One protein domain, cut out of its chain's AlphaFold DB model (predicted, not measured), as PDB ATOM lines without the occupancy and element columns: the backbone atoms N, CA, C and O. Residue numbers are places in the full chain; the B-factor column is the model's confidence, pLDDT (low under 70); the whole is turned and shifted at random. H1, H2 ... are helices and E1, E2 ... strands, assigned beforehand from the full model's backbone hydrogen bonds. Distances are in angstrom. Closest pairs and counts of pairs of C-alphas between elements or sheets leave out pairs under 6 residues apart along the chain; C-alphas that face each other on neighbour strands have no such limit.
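This is residues 2 to 149 of the 160 residues of an uncharacterized protein of Acinetobacter kookii (UniProt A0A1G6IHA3). Two twisted sheets, E4 E3 E6 E7 and E1 E2 E5, lie face to face as a sandwich; from one end of this body residues 2 to 22 of the long helix H1 stick out, and at the other end the loop of residues 45 to 55 sticks out. The helix and the loop make much of the length, and the outline is a rod. The printed part has 148 residues, with one named helix and seven named strands in the order H1 E1 E2 E3 E4 E5 E6 E7; both sheets are antiparallel, and the class is mixed, helices and strands. The whole is extended, with a radius of gyration of the C-alphas of 23.2 A and spans of 91 by 34 by 29 A.

The sheet of four strands holds E4, residues 89 to 96, E3, residues 76 to 83, E6, residues 121 to 132 and 34.4 A long, and E7, residues 137 to 148 and 34.3 A long, ending at C-alpha 148 (261.081, 204.672, 286.996). The other sheet holds E1, residues 30 to 42 and 32.7 A long, E2, residues 60 to 71 and 34.7 A long, and E5, residues 101 to 108. E1 begins at C-alpha 30 (274.332, 183.956, 292.121) and bends by 59 degrees at residue 34; E4 bends by 51 degrees at residue 93. H1, residues 2 to 25, is 35.2 A long and begins at C-alpha 2 (311.447, 169.986, 266.662).

In the sheet E4 E3 E6 E7 the edge strands are E4 and E7. E3 and E4 form a hairpin, with N 79 and O 93 2.8 A apart. E3 and E6 are antiparallel, with N 80 and O 129 2.8 A apart. E6 and E7 form a hairpin, with N 126 and O 142 2.8 A apart. In the sheet E1 E2 E5, E1 and E2 form a hairpin, with N 38 and O 64 2.8 A apart, and E2 and E5 are antiparallel, with N 104 and O 67 2.8 A apart. Between the sheets of the sandwich, the closest C-alphas of E4 and E5 are those of Leu 90 and Leu 106, 6.4 A apart; those of E1 and E7 are Val 37 and Ile 146, 6.2 A apart. H1 is not on either sheet, and in it every O i to N i+4 pair is within hydrogen-bond range.

The two C-alphas farthest apart, those of Arg 2 and Asn 52, are 92.0 A apart. Without the stretches that stand free, the body of 116 residues spans 55 by 24 by 20 A. The printed part has no cut. The long links are E1 to E2 and E5 to E6. The mean pLDDT of the printed part is 76.4, and 37 residues are under 70, among them residues 39 to 62.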
ATOM      1  N   ARG A   2     312.477 168.928 266.821       63.78
ATOM      2  CA  ARG A   2     311.447 169.986 266.662       63.78
ATOM      3  C   ARG A   2     309.999 169.523 266.902       63.78
ATOM      4  O   ARG A   2     309.211 170.293 267.432       63.78
ATOM      5  N   GLU A   3     309.658 168.288 266.543       68.44
ATOM      6  CA  GLU A   3     308.304 167.737 266.738       68.44
ATOM      7  C   GLU A   3     308.002 167.415 268.205       68.44
ATOM      8  O   GLU A   3     306.927 167.743 268.689       68.44
ATOM      9  N   SER A   4     308.979 166.887 268.948       64.75
ATOM     10  CA  SER A   4     308.846 166.605 270.385       64.75
ATOM     11  C   SER A   4     308.616 167.877 271.211       64.75
ATOM     12  O   SER A   4     307.841 167.866 272.161       64.75
ATOM     13  N   VAL A   5     309.245 168.993 270.819       74.88
ATOM     14  CA  VAL A   5     309.041 170.304 271.457       74.88
ATOM     15  C   VAL A   5     307.652 170.870 271.137       74.88
ATOM     16  O   VAL A   5     307.008 171.431 272.017       74.88
ATOM     17  N   LYS A   6     307.148 170.683 269.906       78.06
ATOM     18  CA  LYS A   6     305.770 171.066 269.549       78.06
ATOM     19  C   LYS A   6     304.730 170.250 270.318       78.06
ATOM     20  O   LYS A   6     303.804 170.834 270.866       78.06
ATOM     21  N   GLN A   7     304.930 168.938 270.430       75.44
ATOM     22  CA  GLN A   7     304.051 168.057 271.203       75.44
ATOM     23  C   GLN A   7     304.043 168.420 272.694       75.44
ATOM     24  O   GLN A   7     302.984 168.447 273.311       75.44
ATOM     25  N   GLN A   8     305.196 168.768 273.278       74.25
ATOM     26  CA  GLN A   8     305.248 169.272 274.654       74.25
ATOM     27  C   GLN A   8     304.501 170.601 274.822       74.25
ATOM     28  O   GLN A   8     303.773 170.761 275.796       74.25
ATOM     29  N   ALA A   9     304.633 171.536 273.876       82.75
ATOM     30  CA  ALA A   9     303.909 172.805 273.929       82.75
ATOM     31  C   ALA A   9     302.384 172.616 273.807       82.75
ATOM     32  O   ALA A   9     301.625 173.233 274.552       82.75
ATOM     33  N   GLU A  10     301.931 171.733 272.914       84.88
ATOM     34  CA  GLU A  10     300.512 171.382 272.775       84.88
ATOM     35  C   GLU A  10     299.961 170.716 274.041       84.88
ATOM     36  O   GLU A  10     298.891 171.097 274.512       84.88
ATOM     37  N   LEU A  11     300.710 169.793 274.652       85.38
ATOM     38  CA  LEU A  11     300.318 169.152 275.911       85.38
ATOM     39  C   LEU A  11     300.188 170.156 277.063       85.38
ATOM     40  O   LEU A  11     299.218 170.088 277.816       85.38
ATOM     41  N   VAL A  12     301.118 171.107 277.185       86.00
ATOM     42  CA  VAL A  12     301.043 172.172 278.201       86.00
ATOM     43  C   VAL A  12     299.814 173.056 277.981       86.00
ATOM     44  O   VAL A  12     299.124 173.396 278.941       86.00
ATOM     45  N   ASN A  13     299.497 173.390 276.728       86.94
ATOM     46  CA  ASN A  13     298.303 174.169 276.407       86.94
ATOM     47  C   ASN A  13     297.017 173.411 276.758       86.94
ATOM     48  O   ASN A  13     296.124 173.991 277.370       86.94
ATOM     49  N   ILE A  14     296.945 172.114 276.444       88.12
ATOM     50  CA  ILE A  14     295.800 171.262 276.795       88.12
ATOM     51  C   ILE A  14     295.644 171.167 278.315       88.12
ATOM     52  O   ILE A  14     294.540 171.334 278.821       88.12
ATOM     53  N   GLN A  15     296.732 170.948 279.057       81.00
ATOM     54  CA  GLN A  15     296.691 170.885 280.522       81.00
ATOM     55  C   GLN A  15     296.222 172.202 281.137       81.00
ATOM     56  O   GLN A  15     295.399 172.201 282.051       81.00
ATOM     57  N   ARG A  16     296.703 173.333 280.613       84.69
ATOM     58  CA  ARG A  16     296.253 174.656 281.045       84.69
ATOM     59  C   ARG A  16     294.767 174.859 280.767       84.69
ATOM     60  O   ARG A  16     294.052 175.331 281.641       84.69
ATOM     61  N   GLN A  17     294.302 174.470 279.586       83.06
ATOM     62  CA  GLN A  17     292.901 174.601 279.205       83.06
ATOM     63  C   GLN A  17     291.997 173.709 280.065       83.06
ATOM     64  O   GLN A  17     291.000 174.186 280.593       83.06
ATOM     65  N   GLN A  18     292.392 172.457 280.309       80.38
ATOM     66  CA  GLN A  18     291.681 171.553 281.218       80.38
ATOM     67  C   GLN A  18     291.623 172.098 282.647       80.38
ATOM     68  O   GLN A  18     290.595 171.979 283.311       80.38
ATOM     69  N   PHE A  19     292.705 172.716 283.120       78.88
ATOM     70  CA  PHE A  19     292.742 173.360 284.428       78.88
ATOM     71  C   PHE A  19     291.809 174.579 284.495       78.88
ATOM     72  O   PHE A  19     291.046 174.718 285.447       78.88
ATOM     73  N   GLU A  20     291.814 175.434 283.471       79.12
ATOM     74  CA  GLU A  20     290.901 176.581 283.373       79.12
ATOM     75  C   GLU A  20     289.429 176.137 283.290       79.12
ATOM     76  O   GLU A  20     288.572 176.715 283.963       79.12
ATOM     77  N   ASP A  21     289.126 175.077 282.539       77.62
ATOM     78  CA  ASP A  21     287.773 174.524 282.421       77.62
ATOM     79  C   ASP A  21     287.291 173.900 283.737       77.62
ATOM     80  O   ASP A  21     286.153 174.131 284.149       77.62
ATOM     81  N   GLN A  22     288.162 173.186 284.459       73.25
ATOM     82  CA  GLN A  22     287.857 172.706 285.809       73.25
ATOM     83  C   GLN A  22     287.559 173.867 286.761       73.25
ATOM     84  O   GLN A  22     286.596 173.804 287.519       73.25
ATOM     85  N   GLN A  23     288.324 174.958 286.694       70.00
ATOM     86  CA  GLN A  23     288.066 176.134 287.525       70.00
ATOM     87  C   GLN A  23     286.739 176.825 287.197       70.00
ATOM     88  O   GLN A  23     286.089 177.333 288.108       70.00
ATOM     89  N   ARG A  24     286.306 176.827 285.930       70.56
ATOM     90  CA  ARG A  24     285.000 177.377 285.524       70.56
ATOM     91  C   ARG A  24     283.819 176.587 286.083       70.56
ATOM     92  O   ARG A  24     282.779 177.175 286.373       70.56
ATOM     93  N   ILE A  25     283.968 175.273 286.258       69.12
ATOM     94  CA  ILE A  25     282.934 174.429 286.881       69.12
ATOM     95  C   ILE A  25     282.655 174.888 288.319       69.12
ATOM     96  O   ILE A  25     281.503 174.866 288.748       69.12
ATOM     97  N   PHE A  26     283.684 175.366 289.023       68.94
ATOM     98  CA  PHE A  26     283.598 175.837 290.406       68.94
ATOM     99  C   PHE A  26     283.395 177.353 290.532       68.94
ATOM    100  O   PHE A  26     283.614 177.917 291.598       68.94
ATOM    101  N   GLU A  27     282.959 178.050 289.481       78.12
ATOM    102  CA  GLU A  27     282.612 179.461 289.639       78.12
ATOM    103  C   GLU A  27     281.328 179.627 290.476       78.12
ATOM    104  O   GLU A  27     280.347 178.900 290.273       78.12
ATOM    105  N   PRO A  28     281.299 180.591 291.414       78.19
ATOM    106  CA  PRO A  28     280.098 180.899 292.168       78.19
ATOM    107  C   PRO A  28     279.003 181.408 291.234       78.19
ATOM    108  O   PRO A  28     279.245 182.176 290.298       78.19
ATOM    109  N   ARG A  29     277.779 180.956 291.497       86.25
ATOM    110  CA  ARG A  29     276.595 181.281 290.704       86.25
ATOM    111  C   ARG A  29     275.599 181.952 291.613       86.25
ATOM    112  O   ARG A  29     275.160 181.342 292.582       86.25
ATOM    113  N   PHE A  30     275.244 183.186 291.296       85.81
ATOM    114  CA  PHE A  30     274.332 183.956 292.121       85.81
ATOM    115  C   PHE A  30     272.965 184.055 291.473       85.81
ATOM    116  O   PHE A  30     272.852 184.265 290.268       85.81
ATOM    117  N   ILE A  31     271.934 183.946 292.300       86.56
ATOM    118  CA  ILE A  31     270.582 184.370 291.963       86.56
ATOM    119  C   ILE A  31     270.233 185.519 292.893       86.56
ATOM    120  O   ILE A  31     270.464 185.431 294.100       86.56
ATOM    121  N   ILE A  32     269.675 186.585 292.327       85.00
ATOM    122  CA  ILE A  32     269.091 187.675 293.098       85.00
ATOM    123  C   ILE A  32     267.576 187.486 293.134       85.00
ATOM    124  O   ILE A  32     266.961 187.187 292.113       85.00
ATOM    125  N   SER A  33     266.977 187.623 294.314       82.69
ATOM    126  CA  SER A  33     265.528 187.533 294.498       82.69
ATOM    127  C   SER A  33     265.011 188.561 295.503       82.69
ATOM    128  O   SER A  33     265.788 189.168 296.240       82.69
ATOM    129  N   ASN A  34     263.685 188.745 295.531       80.44
ATOM    130  CA  ASN A  34     262.963 189.621 296.465       80.44
ATOM    131  C   ASN A  34     263.563 191.027 296.557       80.44
ATOM    132  O   ASN A  34     263.874 191.517 297.641       80.44
ATOM    133  N   THR A  35     263.793 191.637 295.398       78.75
ATOM    134  CA  THR A  35     264.367 192.974 295.337       78.75
ATOM    135  C   THR A  35     263.300 194.021 295.564       78.75
ATOM    136  O   THR A  35     262.306 194.069 294.842       78.75
ATOM    137  N   GLU A  36     263.544 194.878 296.541       79.75
ATOM    138  CA  GLU A  36     262.671 195.980 296.907       79.75
ATOM    139  C   GLU A  36     263.479 197.273 296.887       79.75
ATOM    140  O   GLU A  36     264.655 197.308 297.264       79.75
ATOM    141  N   VAL A  37     262.845 198.339 296.405       74.19
ATOM    142  CA  VAL A  37     263.437 199.669 296.355       74.19
ATOM    143  C   VAL A  37     262.531 200.617 297.118       74.19
ATOM    144  O   VAL A  37     261.347 200.749 296.812       74.19
ATOM    145  N   PHE A  38     263.098 201.263 298.127       70.81
ATOM    146  CA  PHE A  38     262.402 202.187 299.004       70.81
ATOM    147  C   PHE A  38     262.895 203.605 298.768       70.81
ATOM    148  O   PHE A  38     264.100 203.863 298.746       70.81
ATOM    149  N   ASN A  39     261.942 204.525 298.685       67.31
ATOM    150  CA  ASN A  39     262.195 205.955 298.708       67.31
ATOM    151  C   ASN A  39     262.030 206.439 300.151       67.31
ATOM    152  O   ASN A  39     260.931 206.396 300.703       67.31
ATOM    153  N   VAL A  40     263.123 206.873 300.772       59.50
ATOM    154  CA  VAL A  40     263.153 207.351 302.156       59.50
ATOM    155  C   VAL A  40     263.240 208.872 302.146       59.50
ATOM    156  O   VAL A  40     264.186 209.440 301.607       59.50
ATOM    157  N   LEU A  41     262.252 209.544 302.737       58.38
ATOM    158  CA  LEU A  41     262.272 210.999 302.896       58.38
ATOM    159  C   LEU A  41     263.268 211.384 303.997       58.38
ATOM    160  O   LEU A  41     263.073 211.037 305.162       58.38
ATOM    161  N   GLY A  42     264.318 212.119 303.639       48.41
ATOM    162  CA  GLY A  42     265.214 212.775 304.583       48.41
ATOM    163  C   GLY A  42     264.660 214.126 305.040       48.41
ATOM    164  O   GLY A  42     264.268 214.945 304.210       48.41
ATOM    165  N   GLN A  43     264.652 214.381 306.352       43.53
ATOM    166  CA  GLN A  43     264.552 215.741 306.898       43.53
ATOM    167  C   GLN A  43     265.966 216.303 307.080       43.53
ATOM    168  O   GLN A  43     266.731 215.784 307.892       43.53
ATOM    169  N   GLU A  44     266.307 217.378 306.369       42.62
ATOM    170  CA  GLU A  44     267.406 218.253 306.789       42.62
ATOM    171  C   GLU A  44     266.914 219.106 307.968       42.62
ATOM    172  O   GLU A  44     265.985 219.902 307.836       42.62
ATOM    173  N   PHE A  45     267.509 218.921 309.150       39.19
ATOM    174  CA  PHE A  45     267.336 219.845 310.271       39.19
ATOM    175  C   PHE A  45     268.373 220.963 310.161       39.19
ATOM    176  O   PHE A  45     269.424 220.895 310.798       39.19
ATOM    177  N   ASP A  46     268.065 222.019 309.412       38.53
ATOM    178  CA  ASP A  46     268.805 223.273 309.547       38.53
ATOM    179  C   ASP A  46     268.295 224.027 310.782       38.53
ATOM    180  O   ASP A  46     267.228 224.644 310.790       38.53
ATOM    181  N   ARG A  47     269.069 223.981 311.873       43.03
ATOM    182  CA  ARG A  47     268.893 224.910 312.995       43.03
ATOM    183  C   ARG A  47     269.506 226.257 312.624       43.03
ATOM    184  O   ARG A  47     270.634 226.525 313.010       43.03
ATOM    185  N   ASN A  48     268.740 227.113 311.955       38.69
ATOM    186  CA  ASN A  48     268.994 228.553 311.951       38.69
ATOM    187  C   ASN A  48     267.718 229.287 312.366       38.69
ATOM    188  O   ASN A  48     266.804 229.536 311.581       38.69
ATOM    189  N   SER A  49     267.658 229.598 313.658       48.25
ATOM    190  CA  SER A  49     266.674 230.485 314.259       48.25
ATOM    191  C   SER A  49     266.984 231.919 313.845       48.25
ATOM    192  O   SER A  49     267.768 232.555 314.535       48.25
ATOM    193  N   GLU A  50     266.416 232.421 312.745       45.91
ATOM    194  CA  GLU A  50     266.245 233.881 312.596       45.91
ATOM    195  C   GLU A  50     265.331 234.362 311.462       45.91
ATOM    196  O   GLU A  50     264.964 235.531 311.476       45.91
ATOM    197  N   ASN A  51     264.853 233.518 310.539       39.34
ATOM    198  CA  ASN A  51     263.936 233.985 309.492       39.34
ATOM    199  C   ASN A  51     262.683 233.112 309.369       39.34
ATOM    200  O   ASN A  51     262.741 231.947 308.989       39.34
ATOM    201  N   ASN A  52     261.526 233.722 309.636       40.81
ATOM    202  CA  ASN A  52     260.172 233.155 309.535       40.81
ATOM    203  C   ASN A  52     259.683 232.974 308.079       40.81
ATOM    204  O   ASN A  52     258.489 233.070 307.788       40.81
ATOM    205  N   HIS A  53     260.592 232.696 307.147       35.72
ATOM    206  CA  HIS A  53     260.242 232.282 305.796       35.72
ATOM    207  C   HIS A  53     260.464 230.776 305.678       35.72
ATOM    208  O   HIS A  53     261.582 230.306 305.496       35.72
ATOM    209  N   LEU A  54     259.367 230.025 305.794       35.31
ATOM    210  CA  LEU A  54     259.262 228.617 305.410       35.31
ATOM    211  C   LEU A  54     259.527 228.489 303.904       35.31
ATOM    212  O   LEU A  54     258.607 228.476 303.089       35.31
ATOM    213  N   LEU A  55     260.794 228.414 303.525       35.66
ATOM    214  CA  LEU A  55     261.213 227.955 302.214       35.66
ATOM    215  C   LEU A  55     262.357 226.974 302.413       35.66
ATOM    216  O   LEU A  55     263.478 227.416 302.617       35.66
ATOM    217  N   THR A  56     262.071 225.678 302.274       35.75
ATOM    218  CA  THR A  56     262.960 224.770 301.532       35.75
ATOM    219  C   THR A  56     262.235 223.477 301.157       35.75
ATOM    220  O   THR A  56     262.004 222.578 301.958       35.75
ATOM    221  N   LEU A  57     261.901 223.399 299.870       39.50
ATOM    222  CA  LEU A  57     261.443 222.245 299.091       39.50
ATOM    223  C   LEU A  57     262.513 221.133 298.948       39.50
ATOM    224  O   LEU A  57     262.504 220.402 297.964       39.50
ATOM    225  N   ASN A  58     263.423 220.971 299.909       43.41
ATOM    226  CA  ASN A  58     264.520 220.002 299.831       43.41
ATOM    227  C   ASN A  58     264.205 218.762 300.674       43.41
ATOM    228  O   ASN A  58     264.883 218.450 301.648       43.41
ATOM    229  N   GLN A  59     263.140 218.043 300.317       50.28
ATOM    230  CA  GLN A  59     262.996 216.665 300.782       50.28
ATOM    231  C   GLN A  59     263.996 215.822 299.993       50.28
ATOM    232  O   GLN A  59     263.707 215.405 298.873       50.28
ATOM    233  N   ASN A  60     265.192 215.610 300.541       52.34
ATOM    234  CA  ASN A  60     266.143 214.673 299.955       52.34
ATOM    235  C   ASN A  60     265.504 213.280 300.000       52.34
ATOM    236  O   ASN A  60     265.329 212.700 301.071       52.34
ATOM    237  N   VAL A  61     265.083 212.770 298.843       60.56
ATOM    238  CA  VAL A  61     264.569 211.407 298.714       60.56
ATOM    239  C   VAL A  61     265.765 210.494 298.512       60.56
ATOM    240  O   VAL A  61     266.366 210.493 297.441       60.56
ATOM    241  N   PHE A  62     266.111 209.737 299.544       66.25
ATOM    242  CA  PHE A  62     267.156 208.728 299.475       66.25
ATOM    243  C   PHE A  62     266.592 207.412 298.962       66.25
ATOM    244  O   PHE A  62     265.420 207.095 299.173       66.25
ATOM    245  N   VAL A  63     267.448 206.621 298.327       76.81
ATOM    246  CA  VAL A  63     267.075 205.310 297.804       76.81
ATOM    247  C   VAL A  63     267.711 204.232 298.664       76.81
ATOM    248  O   VAL A  63     268.924 204.219 298.856       76.81
ATOM    249  N   LYS A  64     266.902 203.301 299.158       81.56
ATOM    250  CA  LYS A  64     267.373 202.073 299.803       81.56
ATOM    251  C   LYS A  64     266.980 200.886 298.936       81.56
ATOM    252  O   LYS A  64     265.825 200.773 298.540       81.56
ATOM    253  N   VAL A  65     267.933 200.009 298.645       84.19
ATOM    254  CA  VAL A  65     267.710 198.786 297.866       84.19
ATOM    255  C   VAL A  65     267.963 197.591 298.763       84.19
ATOM    256  O   VAL A  65     269.039 197.475 299.345       84.19
ATOM    257  N   THR A  66     267.000 196.686 298.857       87.00
ATOM    258  CA  THR A  66     267.165 195.413 299.562       87.00
ATOM    259  C   THR A  66     266.965 194.262 298.600       87.00
ATOM    260  O   THR A  66     266.080 194.317 297.751       87.00
ATOM    261  N   PHE A  67     267.774 193.214 298.706       88.56
ATOM    262  CA  PHE A  67     267.600 191.998 297.918       88.56
ATOM    263  C   PHE A  67     268.223 190.785 298.602       88.56
ATOM    264  O   PHE A  67     269.114 190.899 299.442       88.56
ATOM    265  N   ASN A  68     267.784 189.600 298.198       89.88
ATOM    266  CA  ASN A  68     268.385 188.338 298.595       89.88
ATOM    267  C   ASN A  68     269.405 187.892 297.549       89.88
ATOM    268  O   ASN A  68     269.069 187.767 296.375       89.88
ATOM    269  N   LEU A  69     270.627 187.596 297.980       89.94
ATOM    270  CA  LEU A  69     271.664 186.964 297.176       89.94
ATOM    271  C   LEU A  69     271.759 185.483 297.543       89.94
ATOM    272  O   LEU A  69     272.043 185.137 298.687       89.94
ATOM    273  N   ILE A  70     271.549 184.605 296.570       89.19
ATOM    274  CA  ILE A  70     271.590 183.154 296.762       89.19
ATOM    275  C   ILE A  70     272.774 182.589 295.989       89.19
ATOM    276  O   ILE A  70     272.824 182.722 294.768       89.19
ATOM    277  N   ASN A  71     273.719 181.952 296.682       89.19
ATOM    278  CA  ASN A  71     274.875 181.318 296.048       89.19
ATOM    279  C   ASN A  71     274.595 179.835 295.755       89.19
ATOM    280  O   ASN A  71     274.475 179.039 296.676       89.19
ATOM    281  N   PHE A  72     274.525 179.446 294.485       85.62
ATOM    282  CA  PHE A  72     274.370 178.059 294.024       85.62
ATOM    283  C   PHE A  72     275.672 177.430 293.510       85.62
ATOM    284  O   PHE A  72     275.660 176.277 293.083       85.62
ATOM    285  N   GLY A  73     276.772 178.184 293.482       84.75
ATOM    286  CA  GLY A  73     278.068 177.686 293.025       84.75
ATOM    287  C   GLY A  73     278.983 177.328 294.191       84.75
ATOM    288  O   GLY A  73     278.531 176.773 295.185       84.75
ATOM    289  N   GLU A  74     280.276 177.620 294.067       87.19
ATOM    290  CA  GLU A  74     281.267 177.372 295.120       87.19
ATOM    291  C   GLU A  74     281.150 178.365 296.294       87.19
ATOM    292  O   GLU A  74     280.643 179.475 296.141       87.19
ATOM    293  N   GLU A  75     281.635 177.973 297.477       90.19
ATOM    294  CA  GLU A  75     281.771 178.864 298.636       90.19
ATOM    295  C   GLU A  75     282.663 180.070 298.315       90.19
ATOM    296  O   GLU A  75     283.706 179.944 297.662       90.19
ATOM    297  N   ILE A  76     282.264 181.233 298.828       91.88
ATOM    298  CA  ILE A  76     283.000 182.484 298.645       91.88
ATOM    299  C   ILE A  76     283.276 183.167 299.973       91.88
ATOM    300  O   ILE A  76     282.485 183.090 300.914       91.88
ATOM    301  N   PHE A  77     284.376 183.902 300.001       93.19
ATOM    302  CA  PHE A  77     284.910 184.575 301.168       93.19
ATOM    303  C   PHE A  77     285.203 186.037 300.858       93.19
ATOM    304  O   PHE A  77     285.461 186.410 299.709       93.19
ATOM    305  N   ASP A  78     285.219 186.843 301.916       93.12
ATOM    306  CA  ASP A  78     285.682 188.232 301.898       93.12
ATOM    307  C   ASP A  78     284.940 189.089 300.848       93.12
ATOM    308  O   ASP A  78     285.529 189.900 300.127       93.12
ATOM    309  N   VAL A  79     283.623 188.872 300.762       91.88
ATOM    310  CA  VAL A  79     282.710 189.500 299.806       91.88
ATOM    311  C   VAL A  79     282.579 190.982 300.125       91.88
ATOM    312  O   VAL A  79     282.272 191.361 301.255       91.88
ATOM    313  N   LYS A  80     282.779 191.828 299.119       93.62
ATOM    314  CA  LYS A  80     282.658 193.285 299.204       93.62
ATOM    315  C   LYS A  80     281.784 193.773 298.068       93.62
ATOM    316  O   LYS A  80     282.065 193.478 296.911       93.62
ATOM    317  N   ILE A  81     280.756 194.541 298.399       90.75
ATOM    318  CA  ILE A  81     279.916 195.223 297.417       90.75
ATOM    319  C   ILE A  81     280.235 196.705 297.500       90.75
ATOM    320  O   ILE A  81     280.122 197.314 298.566       90.75
ATOM    321  N   LYS A  82     280.653 197.273 296.376       90.19
ATOM    322  CA  LYS A  82     280.977 198.691 296.221       90.19
ATOM    323  C   LYS A  82     280.193 199.265 295.056       90.19
ATOM    324  O   LYS A  82     279.807 198.541 294.143       90.19
ATOM    325  N   GLU A  83     279.972 200.566 295.071       84.88
ATOM    326  CA  GLU A  83     279.417 201.242 293.903       84.88
ATOM    327  C   GLU A  83     280.436 201.250 292.755       84.88
ATOM    328  O   GLU A  83     281.626 201.507 292.969       84.88
ATOM    329  N   SER A  84     279.968 200.972 291.537       82.50
ATOM    330  CA  SER A  84     280.803 200.924 290.336       82.50
ATOM    331  C   SER A  84     281.572 202.237 290.157       82.50
ATOM    332  O   SER A  84     281.004 203.329 290.175       82.50
ATOM    333  N   GLY A  85     282.897 202.143 290.023       76.44
ATOM    334  CA  GLY A  85     283.774 203.307 289.851       76.44
ATOM    335  C   GLY A  85     284.062 204.124 291.119       76.44
ATOM    336  O   GLY A  85     284.879 205.045 291.055       76.44
ATOM    337  N   LYS A  86     283.476 203.784 292.275       77.12
ATOM    338  CA  LYS A  86     283.816 204.395 293.571       77.12
ATOM    339  C   LYS A  86     284.601 203.421 294.453       77.12
ATOM    340  O   LYS A  86     284.540 202.205 294.305       77.12
ATOM    341  N   GLN A  87     285.362 203.969 295.400       74.19
ATOM    342  CA  GLN A  87     286.089 203.171 296.401       74.19
ATOM    343  C   GLN A  87     285.239 202.837 297.637       74.19
ATOM    344  O   GLN A  87     285.685 202.083 298.500       74.19
ATOM    345  N   LEU A  88     284.031 203.397 297.736       79.69
ATOM    346  CA  LEU A  88     283.155 203.215 298.886       79.69
ATOM    347  C   LEU A  88     282.581 201.792 298.899       79.69
ATOM    348  O   LEU A  88     281.814 201.416 298.013       79.69
ATOM    349  N   ILE A  89     282.946 201.018 299.921       81.75
ATOM    350  CA  ILE A  89     282.341 199.714 300.205       81.75
ATOM    351  C   ILE A  89     281.023 199.970 300.931       81.75
ATOM    352  O   ILE A  89     281.021 200.574 302.001       81.75
ATOM    353  N   LEU A  90     279.924 199.499 300.350       85.12
ATOM    354  CA  LEU A  90     278.585 199.621 300.920       85.12
ATOM    355  C   LEU A  90     278.320 198.496 301.921       85.12
ATOM    356  O   LEU A  90     277.787 198.736 302.998       85.12
ATOM    357  N   VAL A  91     278.717 197.266 301.577       90.62
ATOM    358  CA  VAL A  91     278.484 196.081 302.411       90.62
ATOM    359  C   VAL A  91     279.658 195.112 302.311       90.62
ATOM    360  O   VAL A  91     280.269 194.962 301.247       90.62
ATOM    361  N   LYS A  92     279.957 194.433 303.424       93.62
ATOM    362  CA  LYS A  92     280.960 193.370 303.504       93.62
ATOM    363  C   LYS A  92     280.389 192.128 304.192       93.62
ATOM    364  O   LYS A  92     279.734 192.247 305.222       93.62
ATOM    365  N   PHE A  93     280.717 190.951 303.666       91.88
ATOM    366  CA  PHE A  93     280.465 189.659 304.302       91.88
ATOM    367  C   PHE A  93     281.745 188.832 304.320       91.88
ATOM    368  O   PHE A  93     282.477 188.796 303.332       91.88
ATOM    369  N   ASP A  94     282.007 188.121 305.411       92.19
ATOM    370  CA  ASP A  94     283.218 187.303 305.492       92.19
ATOM    371  C   ASP A  94     283.082 185.983 304.724       92.19
ATOM    372  O   ASP A  94     284.069 185.487 304.183       92.19
ATOM    373  N   HIS A  95     281.870 185.424 304.635       92.69
ATOM    374  CA  HIS A  95     281.625 184.134 303.994       92.69
ATOM    375  C   HIS A  95     280.171 183.987 303.526       92.69
ATOM    376  O   HIS A  95     279.246 184.307 304.270       92.69
ATOM    377  N   ILE A  96     279.972 183.440 302.322       90.25
ATOM    378  CA  ILE A  96     278.662 183.012 301.812       90.25
ATOM    379  C   ILE A  96     278.777 181.562 301.326       90.25
ATOM    380  O   ILE A  96     279.383 181.275 300.290       90.25
ATOM    381  N   ALA A  97     278.170 180.651 302.089       89.69
ATOM    382  CA  ALA A  97     278.184 179.224 301.788       89.69
ATOM    383  C   ALA A  97     277.254 178.862 300.617       89.69
ATOM    384  O   ALA A  97     276.344 179.613 300.251       89.69
ATOM    385  N   ILE A  98     277.442 177.659 300.079       88.56
ATOM    386  CA  ILE A  98     276.594 177.099 299.021       88.56
ATOM    387  C   ILE A  98     275.159 176.912 299.536       88.56
ATOM    388  O   ILE A  98     274.930 176.435 300.648       88.56
ATOM    389  N   GLY A  99     274.185 177.298 298.720       84.62
ATOM    390  CA  GLY A  99     272.754 177.235 299.004       84.62
ATOM    391  C   GLY A  99     272.272 178.232 300.058       84.62
ATOM    392  O   GLY A  99     271.097 178.202 300.424       84.62
ATOM    393  N   LYS A 100     273.145 179.107 300.577       88.25
ATOM    394  CA  LYS A 100     272.740 180.122 301.551       88.25
ATOM    395  C   LYS A 100     272.167 181.349 300.865       88.25
ATOM    396  O   LYS A 100     272.671 181.817 299.845       88.25
ATOM    397  N   ILE A 101     271.107 181.855 301.485       88.38
ATOM    398  CA  ILE A 101     270.481 183.127 301.156       88.38
ATOM    399  C   ILE A 101     271.094 184.175 302.077       88.38
ATOM    400  O   ILE A 101     271.018 184.044 303.298       88.38
ATOM    401  N   GLN A 102     271.691 185.200 301.484       91.44
ATOM    402  CA  GLN A 102     272.199 186.368 302.180       91.44
ATOM    403  C   GLN A 102     271.288 187.551 301.868       91.44
ATOM    404  O   GLN A 102     271.137 187.922 300.708       91.44
ATOM    405  N   ASN A 103     270.681 188.146 302.893       92.56
ATOM    406  CA  ASN A 103     269.958 189.403 302.722       92.56
ATOM    407  C   ASN A 103     270.978 190.547 302.634       92.56
ATOM    408  O   ASN A 103     271.923 190.599 303.431       92.56
ATOM    409  N   ILE A 104     270.811 191.401 301.628       90.19
ATOM    410  CA  ILE A 104     271.675 192.533 301.323       90.19
ATOM    411  C   ILE A 104     270.833 193.798 301.340       90.19
ATOM    412  O   ILE A 104     269.808 193.884 300.666       90.19
ATOM    413  N   GLU A 105     271.318 194.789 302.076       89.56
ATOM    414  CA  GLU A 105     270.727 196.113 302.189       89.56
ATOM    415  C   GLU A 105     271.752 197.158 301.747       89.56
ATOM    416  O   GLU A 105     272.871 197.189 302.255       89.56
ATOM    417  N   LEU A 106     271.375 197.993 300.782       86.94
ATOM    418  CA  LEU A 106     272.207 199.048 300.216       86.94
ATOM    419  C   LEU A 106     271.517 200.397 300.410       86.94
ATOM    420  O   LEU A 106     270.461 200.653 299.830       86.94
ATOM    421  N   GLU A 107     272.136 201.274 301.194       83.12
ATOM    422  CA  GLU A 107     271.694 202.657 301.365       83.12
ATOM    423  C   GLU A 107     272.403 203.562 300.348       83.12
ATOM    424  O   GLU A 107     273.610 203.794 300.418       83.12
ATOM    425  N   LEU A 108     271.651 204.082 299.377       80.38
ATOM    426  CA  LEU A 108     272.145 204.927 298.289       80.38
ATOM    427  C   LEU A 108     271.822 206.396 298.580       80.38
ATOM    428  O   LEU A 108     271.107 207.070 297.837       80.38
ATOM    429  N   THR A 109     272.351 206.901 299.694       71.25
ATOM    430  CA  THR A 109     272.070 208.252 300.218       71.25
ATOM    431  C   THR A 109     272.561 209.391 299.317       71.25
ATOM    432  O   THR A 109     272.178 210.540 299.489       71.25
ATOM    433  N   TYR A 110     273.398 209.095 298.328       70.69
ATOM    434  CA  TYR A 110     273.904 210.075 297.366       70.69
ATOM    435  C   TYR A 110     272.995 210.246 296.139       70.69
ATOM    436  O   TYR A 110     273.246 211.129 295.317       70.69
ATOM    437  N   ILE A 111     271.982 209.393 295.961       73.38
ATOM    438  CA  ILE A 111     271.084 209.455 294.806       73.38
ATOM    439  C   ILE A 111     269.945 210.416 295.120       73.38
ATOM    440  O   ILE A 111     269.178 210.183 296.047       73.38
ATOM    441  N   GLN A 112     269.823 211.474 294.318       68.75
ATOM    442  CA  GLN A 112     268.701 212.408 294.372       68.75
ATOM    443  C   GLN A 112     267.695 212.087 293.263       68.75
ATOM    444  O   GLN A 112     268.052 211.993 292.087       68.75
ATOM    445  N   ILE A 113     266.427 211.925 293.642       71.00
ATOM    446  CA  ILE A 113     265.319 211.711 292.704       71.00
ATOM    447  C   ILE A 113     264.704 213.062 292.329       71.00
ATOM    448  O   ILE A 113     264.338 213.848 293.199       71.00
ATOM    449  N   ASP A 114     264.525 213.301 291.028       69.38
ATOM    450  CA  ASP A 114     263.793 214.459 290.521       69.38
ATOM    451  C   ASP A 114     262.317 214.083 290.338       69.38
ATOM    452  O   ASP A 114     261.894 213.471 289.353       69.38
ATOM    453  N   LEU A 115     261.505 214.484 291.314       67.38
ATOM    454  CA  LEU A 115     260.067 214.226 291.336       67.38
ATOM    455  C   LEU A 115     259.274 215.029 290.296       67.38
ATOM    456  O   LEU A 115     258.062 214.834 290.187       67.38
ATOM    457  N   LEU A 116     259.879 215.932 289.524       69.12
ATOM    458  CA  LEU A 116     259.210 216.671 288.446       69.12
ATOM    459  C   LEU A 116     259.496 216.062 287.074       69.12
ATOM    460  O   LEU A 116     258.654 216.156 286.179       69.12
ATOM    461  N   ASN A 117     260.604 215.341 286.938       68.88
ATOM    462  CA  ASN A 117     260.939 214.641 285.713       68.88
ATOM    463  C   ASN A 117     260.017 213.420 285.499       68.88
ATOM    464  O   ASN A 117     259.901 212.527 286.343       68.88
ATOM    465  N   ARG A 118     259.295 213.403 284.372       64.75
ATOM    466  CA  ARG A 118     258.346 212.332 284.002       64.75
ATOM    467  C   ARG A 118     258.986 211.175 283.242       64.75
ATOM    468  O   ARG A 118     258.354 210.137 283.078       64.75
ATOM    469  N   GLU A 119     260.225 211.344 282.805       74.31
ATOM    470  CA  GLU A 119     260.969 210.363 282.013       74.31
ATOM    471  C   GLU A 119     262.168 209.798 282.782       74.31
ATOM    472  O   GLU A 119     262.886 208.944 282.266       74.31
ATOM    473  N   GLN A 120     262.387 210.247 284.024       74.00
ATOM    474  CA  GLN A 120     263.548 209.840 284.803       74.00
ATOM    475  C   GLN A 120     263.551 208.326 285.035       74.00
ATOM    476  O   GLN A 120     262.606 207.747 285.581       74.00
ATOM    477  N   GLN A 121     264.669 207.719 284.647       78.44
ATOM    478  CA  GLN A 121     265.030 206.350 284.971       78.44
ATOM    479  C   GLN A 121     266.399 206.363 285.634       78.44
ATOM    480  O   GLN A 121     267.345 206.931 285.088       78.44
ATOM    481  N   LEU A 122     266.506 205.755 286.813       79.44
ATOM    482  CA  LEU A 122     267.766 205.656 287.542       79.44
ATOM    483  C   LEU A 122     268.156 204.194 287.688       79.44
ATOM    484  O   LEU A 122     267.350 203.363 288.109       79.44
ATOM    485  N   PHE A 123     269.414 203.908 287.370       82.69
ATOM    486  CA  PHE A 123     270.047 202.621 287.609       82.69
ATOM    487  C   PHE A 123     271.148 202.796 288.646       82.69
ATOM    488  O   PHE A 123     271.877 203.785 288.616       82.69
ATOM    489  N   ALA A 124     271.284 201.812 289.526       80.69
ATOM    490  CA  ALA A 124     272.445 201.671 290.384       80.69
ATOM    491  C   ALA A 124     273.312 200.522 289.870       80.69
ATOM    492  O   ALA A 124     272.802 199.443 289.555       80.69
ATOM    493  N   GLU A 125     274.615 200.769 289.778       86.81
ATOM    494  CA  GLU A 125     275.609 199.779 289.379       86.81
ATOM    495  C   GLU A 125     276.570 199.514 290.534       86.81
ATOM    496  O   GLU A 125     277.122 200.441 291.132       86.81
ATOM    497  N   PHE A 126     276.803 198.239 290.820       88.81
ATOM    498  CA  PHE A 126     277.672 197.786 291.895       88.81
ATOM    499  C   PHE A 126     278.680 196.774 291.374       88.81
ATOM    500  O   PHE A 126     278.355 195.914 290.557       88.81
ATOM    501  N   ASP A 127     279.890 196.842 291.905       90.69
ATOM    502  CA  ASP A 127     280.901 195.813 291.741       90.69
ATOM    503  C   ASP A 127     280.905 194.940 293.001       90.69
ATOM    504  O   ASP A 127     281.011 195.431 294.129       90.69
ATOM    505  N   MET A 128     280.791 193.631 292.812       91.75
ATOM    506  CA  MET A 128     280.887 192.627 293.859       91.75
ATOM    507  C   MET A 128     282.216 191.886 293.722       91.75
ATOM    508  O   MET A 128     282.377 191.047 292.835       91.75
ATOM    509  N   ASP A 129     283.150 192.183 294.620       92.62
ATOM    510  CA  ASP A 129     284.452 191.526 294.714       92.62
ATOM    511  C   ASP A 129     284.401 190.404 295.755       92.62
ATOM    512  O   ASP A 129     283.898 190.605 296.860       92.62
ATOM    513  N   PHE A 130     284.945 189.229 295.441       92.25
ATOM    514  CA  PHE A 130     285.019 188.107 296.384       92.25
ATOM    515  C   PHE A 130     286.149 187.135 296.039       92.25
ATOM    516  O   PHE A 130     286.718 187.152 294.943       92.25
ATOM    517  N   MET A 131     286.473 186.263 296.993       92.06
ATOM    518  CA  MET A 131     287.445 185.186 296.839       92.06
ATOM    519  C   MET A 131     286.737 183.834 296.849       92.06
ATOM    520  O   MET A 131     285.997 183.530 297.776       92.06
ATOM    521  N   CYS A 132     286.959 183.018 295.827       88.38
ATOM    522  CA  CYS A 132     286.437 181.655 295.774       88.38
ATOM    523  C   CYS A 132     287.254 180.745 296.699       88.38
ATOM    524  O   CYS A 132     288.409 181.048 297.014       88.38
ATOM    525  N   LYS A 133     286.695 179.599 297.093       86.69
ATOM    526  CA  LYS A 133     287.389 178.599 297.922       86.69
ATOM    527  C   LYS A 133     288.719 178.127 297.327       86.69
ATOM    528  O   LYS A 133     289.666 177.876 298.065       86.69
ATOM    529  N   ASN A 134     288.819 178.074 296.000       82.81
ATOM    530  CA  ASN A 134     290.064 177.774 295.287       82.81
ATOM    531  C   ASN A 134     291.114 178.918 295.306       82.81
ATOM    532  O   ASN A 134     292.166 178.794 294.681       82.81
ATOM    533  N   GLY A 135     290.843 180.035 295.991       84.06
ATOM    534  CA  GLY A 135     291.727 181.199 296.119       84.06
ATOM    535  C   GLY A 135     291.609 182.229 294.988       84.06
ATOM    536  O   GLY A 135     292.241 183.288 295.051       84.06
ATOM    537  N   ARG A 136     290.798 181.969 293.954       86.25
ATOM    538  CA  ARG A 136     290.605 182.892 292.828       86.25
ATOM    539  C   ARG A 136     289.788 184.105 293.262       86.25
ATOM    540  O   ARG A 136     288.692 183.974 293.804       86.25
ATOM    541  N   LYS A 137     290.300 185.297 292.963       90.62
ATOM    542  CA  LYS A 137     289.563 186.552 293.140       90.62
ATOM    543  C   LYS A 137     288.730 186.831 291.901       90.62
ATOM    544  O   LYS A 137     289.257 186.798 290.790       90.62
ATOM    545  N   LEU A 138     287.450 187.104 292.099       89.50
ATOM    546  CA  LEU A 138     286.511 187.431 291.036       89.50
ATOM    547  C   LEU A 138     285.774 188.725 291.371       89.50
ATOM    548  O   LEU A 138     285.603 189.077 292.536       89.50
ATOM    549  N   CYS A 139     285.350 189.409 290.313       89.88
ATOM    550  CA  CYS A 139     284.528 190.605 290.369       89.88
ATOM    551  C   CYS A 139     283.309 190.377 289.469       89.88
ATOM    552  O   CYS A 139     283.462 189.968 288.312       89.88
ATOM    553  N   LYS A 140     282.106 190.596 289.995       88.62
ATOM    554  CA  LYS A 140     280.847 190.535 289.241       88.62
ATOM    555  C   LYS A 140     280.156 191.887 289.309       88.62
ATOM    556  O   LYS A 140     280.143 192.518 290.359       88.62
ATOM    557  N   LYS A 141     279.565 192.314 288.196       89.50
ATOM    558  CA  LYS A 141     278.782 193.546 288.142       89.50
ATOM    559  C   LYS A 141     277.324 193.248 288.430       89.50
ATOM    560  O   LYS A 141     276.769 192.301 287.884       89.50
ATOM    561  N   LEU A 142     276.720 194.077 289.260       85.88
ATOM    562  CA  LEU A 142     275.299 194.087 289.547       85.88
ATOM    563  C   LEU A 142     274.736 195.399 289.028       85.88
ATOM    564  O   LEU A 142     275.300 196.461 289.280       85.88
ATOM    565  N   ARG A 143     273.615 195.338 288.321       85.06
ATOM    566  CA  ARG A 143     272.891 196.522 287.870       85.06
ATOM    567  C   ARG A 143     271.435 196.369 288.261       85.06
ATOM    568  O   ARG A 143     270.837 195.341 287.969       85.06
ATOM    569  N   SER A 144     270.886 197.385 288.912       79.75
ATOM    570  CA  SER A 144     269.490 197.407 289.348       79.75
ATOM    571  C   SER A 144     268.817 198.678 288.862       79.75
ATOM    572  O   SER A 144     269.358 199.770 289.040       79.75
ATOM    573  N   LEU A 145     267.624 198.553 288.283       81.25
ATOM    574  CA  LEU A 145     266.724 199.691 288.110       81.25
ATOM    575  C   LEU A 145     266.205 200.091 289.494       81.25
ATOM    576  O   LEU A 145     265.663 199.255 290.212       81.25
ATOM    577  N   ILE A 146     266.404 201.347 289.879       78.50
ATOM    578  CA  ILE A 146     266.030 201.856 291.204       78.50
ATOM    579  C   ILE A 146     264.920 202.909 291.141       78.50
ATOM    580  O   ILE A 146     264.148 203.046 292.081       78.50
ATOM    581  N   TYR A 147     264.752 203.611 290.020       72.81
ATOM    582  CA  TYR A 147     263.650 204.560 289.854       72.81
ATOM    583  C   TYR A 147     263.124 204.546 288.422       72.81
ATOM    584  O   TYR A 147     263.914 204.644 287.486       72.81
ATOM    585  N   LYS A 148     261.802 204.446 288.258       69.50
ATOM    586  CA  LYS A 148     261.081 204.672 286.996       69.50
ATOM    587  C   LYS A 148     259.667 205.145 287.317       69.50
ATOM    588  O   LYS A 148     258.848 204.378 287.805       69.50
ATOM    589  N   ARG A 149     259.377 206.419 287.053       64.44
ATOM    590  CA  ARG A 149     258.147 207.077 287.530       64.44
ATOM    591  C   ARG A 149     256.841 206.558 286.910       64.44
ATOM    592  O   ARG A 149     255.798 206.632 287.550       64.44
TER     593      ARG A 149